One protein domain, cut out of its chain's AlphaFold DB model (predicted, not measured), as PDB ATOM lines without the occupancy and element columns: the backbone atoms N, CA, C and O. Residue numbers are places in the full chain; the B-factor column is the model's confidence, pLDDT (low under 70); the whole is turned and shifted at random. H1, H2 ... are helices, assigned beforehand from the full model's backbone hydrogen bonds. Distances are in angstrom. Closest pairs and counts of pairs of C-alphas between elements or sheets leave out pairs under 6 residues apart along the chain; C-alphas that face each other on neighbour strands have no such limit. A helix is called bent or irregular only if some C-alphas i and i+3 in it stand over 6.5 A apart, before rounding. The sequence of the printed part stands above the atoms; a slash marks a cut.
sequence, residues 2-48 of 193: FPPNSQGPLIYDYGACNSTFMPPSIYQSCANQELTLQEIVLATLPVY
ATOM      1  N   PHE A   2     216.868 215.194 201.776       96.81
ATOM      2  CA  PHE A   2     218.142 214.857 201.123       96.81
ATOM      3  C   PHE A   2     219.084 216.063 201.095       96.81
ATOM      4  O   PHE A   2     218.599 217.194 201.072       96.81
ATOM      5  N   PRO A   3     220.416 215.857 201.047       96.88
ATOM      6  CA  PRO A   3     221.352 216.956 200.851       96.88
ATOM      7  C   PRO A   3     221.014 217.748 199.577       96.88
ATOM      8  O   PRO A   3     220.652 217.133 198.566       96.88
ATOM      9  N   PRO A   4     221.162 219.084 199.564       94.25
ATOM     10  CA  PRO A   4     220.855 219.886 198.383       94.25
ATOM     11  C   PRO A   4     221.591 219.384 197.136       94.25
ATOM     12  O   PRO A   4     222.788 219.077 197.203       94.25
ATOM     13  N   ASN A   5     220.889 219.321 196.003       93.88
ATOM     14  CA  ASN A   5     221.410 218.863 194.708       93.88
ATOM     15  C   ASN A   5     222.011 217.444 194.749       93.88
ATOM     16  O   ASN A   5     223.037 217.193 194.121       93.88
ATOM     17  N   SER A   6     221.441 216.539 195.553       95.94
ATOM     18  CA  SER A   6     221.853 215.124 195.584       95.94
ATOM     19  C   SER A   6     220.846 214.174 194.936       95.94
ATOM     20  O   SER A   6     221.262 213.170 194.373       95.94
ATOM     21  N   GLN A   7     219.545 214.485 194.984       96.12
ATOM     22  CA  GLN A   7     218.498 213.576 194.501       96.12
ATOM     23  C   GLN A   7     218.596 213.318 192.997       96.12
ATOM     24  O   GLN A   7     218.684 212.163 192.603       96.12
ATOM     25  N   GLY A   8     218.635 214.370 192.177       96.06
ATOM     26  CA  GLY A   8     218.613 214.236 190.720       96.06
ATOM     27  C   GLY A   8     219.744 213.377 190.146       96.06
ATOM     28  O   GLY A   8     219.437 212.417 189.439       96.06
ATOM     29  N   PRO A   9     221.023 213.618 190.502       95.75
ATOM     30  CA  PRO A   9     222.117 212.748 190.073       95.75
ATOM     31  C   PRO A   9     221.931 211.296 190.525       95.75
ATOM     32  O   PRO A   9     222.085 210.387 189.720       95.75
ATOM     33  N   LEU A  10     221.512 211.062 191.776       93.81
ATOM     34  CA  LEU A  10     221.266 209.704 192.277       93.81
ATOM     35  C   LEU A  10     220.142 209.007 191.498       93.81
ATOM     36  O   LEU A  10     220.303 207.867 191.077       93.81
ATOM     37  N   ILE A  11     219.011 209.682 191.292       94.75
ATOM     38  CA  ILE A  11     217.858 209.151 190.552       94.75
ATOM     39  C   ILE A  11     218.262 208.793 189.115       94.75
ATOM     40  O   ILE A  11     217.908 207.717 188.623       94.75
ATOM     41  N   TYR A  12     219.036 209.663 188.463       94.69
ATOM     42  CA  TYR A  12     219.571 209.420 187.128       94.69
ATOM     43  C   TYR A  12     220.525 208.217 187.101       94.69
ATOM     44  O   TYR A  12     220.328 207.299 186.303       94.69
ATOM     45  N   ASP A  13     221.503 208.175 188.007       93.38
ATOM     46  CA  ASP A  13     222.539 207.137 188.058       93.38
ATOM     47  C   ASP A  13     221.978 205.750 188.405       93.38
ATOM     48  O   ASP A  13     222.456 204.738 187.891       93.38
ATOM     49  N   TYR A  14     220.916 205.679 189.217       92.00
ATOM     50  CA  TYR A  14     220.184 204.432 189.478       92.00
ATOM     51  C   TYR A  14     219.309 203.976 188.297       92.00
ATOM     52  O   TYR A  14     218.661 202.931 188.374       92.00
ATOM     53  N   GLY A  15     219.284 204.727 187.192       91.00
ATOM     54  CA  GLY A  15     218.576 204.364 185.968       91.00
ATOM     55  C   GLY A  15     217.067 204.599 186.022       91.00
ATOM     56  O   GLY A  15     216.349 204.113 185.146       91.00
ATOM     57  N   ALA A  16     216.567 205.359 187.004       90.38
ATOM     58  CA  ALA A  16     215.134 205.603 187.162       90.38
ATOM     59  C   ALA A  16     214.531 206.337 185.953       90.38
ATOM     60  O   ALA A  16     213.379 206.080 185.598       90.38
ATOM     61  N   CYS A  17     215.317 207.174 185.260       89.94
ATOM     62  CA  CYS A  17     214.848 207.923 184.092       89.94
ATOM     63  C   CYS A  17     214.428 207.038 182.907       89.94
ATOM     64  O   CYS A  17     213.650 207.477 182.065       89.94
ATOM     65  N   ASN A  18     214.928 205.800 182.845       86.38
ATOM     66  CA  ASN A  18     214.610 204.836 181.788       86.38
ATOM     67  C   ASN A  18     213.518 203.841 182.202       86.38
ATOM     68  O   ASN A  18     213.244 202.879 181.484       86.38
ATOM     69  N   SER A  19     212.924 204.030 183.378       83.75
ATOM     70  CA  SER A  19     211.868 203.158 183.862       83.75
ATOM     71  C   SER A  19     210.530 203.444 183.179       83.75
ATOM     72  O   SER A  19     210.214 204.575 182.815       83.75
ATOM     73  N   THR A  20     209.699 202.413 183.049       82.12
ATOM     74  CA  THR A  20     208.361 202.533 182.448       82.12
ATOM     75  C   THR A  20     207.338 203.203 183.365       82.12
ATOM     76  O   THR A  20     206.218 203.451 182.935       82.12
ATOM     77  N   PHE A  21     207.688 203.457 184.630       76.50
ATOM     78  CA  PHE A  21     206.792 204.052 185.622       76.50
ATOM     79  C   PHE A  21     206.937 205.573 185.744       76.50
ATOM     80  O   PHE A  21     206.168 206.184 186.479       76.50
ATOM     81  N   MET A  22     207.883 206.205 185.039       79.38
ATOM     82  CA  MET A  22     207.980 207.663 185.043       79.38
ATOM     83  C   MET A  22     206.937 208.316 184.125       79.38
ATOM     84  O   MET A  22     206.927 208.039 182.922       79.38
ATOM     85  N   PRO A  23     206.124 209.258 184.641       79.81
ATOM     86  CA  PRO A  23     205.299 210.113 183.803       79.81
ATOM     87  C   PRO A  23     206.149 210.885 182.778       79.81
ATOM     88  O   PRO A  23     207.201 211.429 183.137       79.81
ATOM     89  N   PRO A  24     205.691 211.031 181.520       84.31
ATOM     90  CA  PRO A  24     206.410 211.819 180.517       84.31
ATOM     91  C   PRO A  24     206.662 213.273 180.942       84.31
ATOM     92  O   PRO A  24     207.653 213.871 180.526       84.31
ATOM     93  N   SER A  25     205.797 213.832 181.796       87.00
ATOM     94  CA  SER A  25     205.888 215.207 182.303       87.00
ATOM     95  C   SER A  25     207.154 215.489 183.115       87.00
ATOM     96  O   SER A  25     207.613 216.628 183.122       87.00
ATOM     97  N   ILE A  26     207.742 214.478 183.761       90.69
ATOM     98  CA  ILE A  26     208.927 214.639 184.621       90.69
ATOM     99  C   ILE A  26     210.214 214.091 183.990       90.69
ATOM    100  O   ILE A  26     211.297 214.226 184.561       90.69
ATOM    101  N   TYR A  27     210.123 213.504 182.789       91.12
ATOM    102  CA  TYR A  27     211.265 212.893 182.109       91.12
ATOM    103  C   TYR A  27     212.416 213.876 181.882       91.12
ATOM    104  O   TYR A  27     213.565 213.539 182.158       91.12
ATOM    105  N   GLN A  28     212.119 215.098 181.428       92.44
ATOM    106  CA  GLN A  28     213.162 216.082 181.141       92.44
ATOM    107  C   GLN A  28     213.930 216.489 182.405       92.44
ATOM    108  O   GLN A  28     215.154 216.563 182.367       92.44
ATOM    109  N   SER A  29     213.226 216.682 183.527       94.44
ATOM    110  CA  SER A  29     213.850 216.963 184.829       94.44
ATOM    111  C   SER A  29     214.753 215.800 185.263       94.44
ATOM    112  O   SER A  29     215.874 216.005 185.728       94.44
ATOM    113  N   CYS A  30     214.331 214.555 185.010       94.69
ATOM    114  CA  CYS A  30     215.152 213.377 185.287       94.69
ATOM    115  C   CYS A  30     216.418 213.332 184.423       94.69
ATOM    116  O   CYS A  30     217.519 213.180 184.947       94.69
ATOM    117  N   ALA A  31     216.276 213.504 183.105       93.69
ATOM    118  CA  ALA A  31     217.391 213.483 182.158       93.69
ATOM    119  C   ALA A  31     218.413 214.601 182.430       93.69
ATOM    120  O   ALA A  31     219.609 214.408 182.217       93.69
ATOM    121  N   ASN A  32     217.947 215.740 182.948       95.94
ATOM    122  CA  ASN A  32     218.786 216.860 183.365       95.94
ATOM    123  C   ASN A  32     219.417 216.680 184.759       95.94
ATOM    124  O   ASN A  32     220.182 217.544 185.178       95.94
ATOM    125  N   GLN A  33     219.132 215.583 185.473       96.31
ATOM    126  CA  GLN A  33     219.562 215.353 186.862       96.31
ATOM    127  C   GLN A  33     219.042 216.415 187.845       96.31
ATOM    128  O   GLN A  33     219.690 216.732 188.844       96.31
ATOM    129  N   GLU A  34     217.857 216.953 187.571       96.44
ATOM    130  CA  GLU A  34     217.179 217.960 188.393       96.44
ATOM    131  C   GLU A  34     216.018 217.352 189.194       96.44
ATOM    132  O   GLU A  34     215.613 217.930 190.200       96.44
ATOM    133  N   LEU A  35     215.555 216.153 188.810       95.44
ATOM    134  CA  LEU A  35     214.400 215.498 189.422       95.44
ATOM    135  C   LEU A  35     214.601 215.210 190.914       95.44
ATOM    136  O   LEU A  35     215.633 214.714 191.363       95.44
ATOM    137  N   THR A  36     213.549 215.445 191.680       95.94
ATOM    138  CA  THR A  36     213.431 215.110 193.096       95.94
ATOM    139  C   THR A  36     212.335 214.072 193.319       95.94
ATOM    140  O   THR A  36     211.391 213.952 192.535       95.94
ATOM    141  N   LEU A  37     212.404 213.334 194.432       93.62
ATOM    142  CA  LEU A  37     211.297 212.454 194.826       93.62
ATOM    143  C   LEU A  37     210.011 213.252 195.098       93.62
ATOM    144  O   LEU A  37     208.914 212.735 194.906       93.62
ATOM    145  N   GLN A  38     210.150 214.517 195.509       95.69
ATOM    146  CA  GLN A  38     209.031 215.429 195.740       95.69
ATOM    147  C   GLN A  38     208.266 215.713 194.447       95.69
ATOM    148  O   GLN A  38     207.043 215.632 194.440       95.69
ATOM    149  N   GLU A  39     208.963 215.983 193.344       94.06
ATOM    150  CA  GLU A  39     208.330 216.217 192.041       94.06
ATOM    151  C   GLU A  39     207.578 214.992 191.519       94.06
ATOM    152  O   GLU A  39     206.523 215.152 190.914       94.06
ATOM    153  N   ILE A  40     208.066 213.774 191.783       92.00
ATOM    154  CA  ILE A  40     207.344 212.545 191.419       92.00
ATOM    155  C   ILE A  40     205.989 212.492 192.142       92.00
ATOM    156  O   ILE A  40     204.958 212.252 191.512       92.00
ATOM    157  N   VAL A  41     205.975 212.753 193.452       93.94
ATOM    158  CA  VAL A  41     204.739 212.767 194.253       93.94
ATOM    159  C   VAL A  41     203.815 213.905 193.811       93.94
ATOM    160  O   VAL A  41     202.640 213.664 193.545       93.94
ATOM    161  N   LEU A  42     204.344 215.122 193.644       94.94
ATOM    162  CA  LEU A  42     203.588 216.300 193.198       94.94
ATOM    163  C   LEU A  42     203.005 216.144 191.787       94.94
ATOM    164  O   LEU A  42     201.947 216.696 191.504       94.94
ATOM    165  N   ALA A  43     203.659 215.384 190.906       92.31
ATOM    166  CA  ALA A  43     203.123 215.045 189.591       92.31
ATOM    167  C   ALA A  43     202.031 213.963 189.651       92.31
ATOM    168  O   ALA A  43     201.268 213.832 188.697       92.31
ATOM    169  N   THR A  44     201.959 213.191 190.740       92.19
ATOM    170  CA  THR A  44     201.028 212.063 190.898       92.19
ATOM    171  C   THR A  44     199.752 212.465 191.641       92.19
ATOM    172  O   THR A  44     198.667 212.093 191.208       92.19
ATOM    173  N   LEU A  45     199.861 213.260 192.712       94.81
ATOM    174  CA  LEU A  45     198.722 213.725 193.521       94.81
ATOM    175  C   LEU A  45     197.534 214.273 192.698       94.81
ATOM    176  O   LEU A  45     196.423 213.788 192.904       94.81
ATOM    177  N   PRO A  46     197.719 215.210 191.739       94.12
ATOM    178  CA  PRO A  46     196.603 215.755 190.958       94.12
ATOM    179  C   PRO A  46     196.053 214.803 189.890       94.12
ATOM    180  O   PRO A  46     195.025 215.107 189.291       94.12
ATOM    181  N   VAL A  47     196.741 213.695 189.597       92.69
ATOM    182  CA  VAL A  47     196.288 212.704 188.606       92.69
ATOM    183  C   VAL A  47     195.220 211.783 189.199       92.69
ATOM    184  O   VAL A  47     194.381 211.293 188.450       92.69
ATOM    185  N   TYR A  48     195.234 211.589 190.520       91.75
ATOM    186  CA  TYR A  48     194.320 210.703 191.246       91.75
ATOM    187  C   TYR A  48     193.663 211.425 192.435       91.75
ATOM    188  O   TYR A  48     193.879 211.024 193.583       91.75
TER     189      TYR A  48
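What this domain is: This is residues 2 to 48 of the 193 residues of the protein "Hypothetical protein" of Paramoeba aestuarina (UniProt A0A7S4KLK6). Two helices, H3 and H2, lie side by side and run opposite ways as a helical hairpin, and the shorter H1 stands crosswise at the end where their link joins them. H2 and H3 run along the longest axis, and H1 packs on H2 near the last residues of H2. The printed part has 47 residues with three named helices, H1, H2 and H3 in chain order, and no named strand; its class is all helix. It is compact, with a radius of gyration of the C-alphas of 10.2 A and spans of 29 by 21 by 14 A.

Where its parts are: H3, the longest helix, has residues 37 to 47 and measures 16.2 A, from C-alpha 37 at (211.297, 212.454, 194.826) to C-alpha 47 at (196.288, 212.704, 188.606). It is irregular, but only just: C-alphas 43 and 46 are 6.7 A apart. H2 has residues 24 to 31 and measures 11.2 A; it is irregular, with C-alphas 25 and 28 7.4 A apart. H1 has residues 7 to 13 and measures 10.0 A, beginning with C-alpha 7 at (218.498, 213.576, 194.501).

How they stand to each other: H3 and H2 touch, with the C-alphas of Ile 40 and Ile 26 closest at 7.3 A. They form a helical hairpin at a shallow tilt of 8 degrees, opposite ways. H2 and H1 touch, about perpendicular at 82 degrees, and their closest C-alphas are those of Cys 30 and Tyr 12, 6.2 A apart. H1 and H3 are close but not clearly touching, about perpendicular at 84 degrees; their closest C-alphas, of Gln 7 and Leu 37, are 7.3 A apart. Each O i to N i+4 pair of H1 is within hydrogen-bond range, against 2 of 4 in H2 and 5 of 7 in H3.

The domain as a whole: The two C-alphas farthest apart are those of Pro 3 and Tyr 48, at 29.4 A. The link from H2 to H3 is tight, with 5 residues, and that from H1 to H2 is short, with 10. The printed part, residues 2 to 48, has no cut. The mean pLDDT of the printed part is 92.0, and no printed residue is under 70.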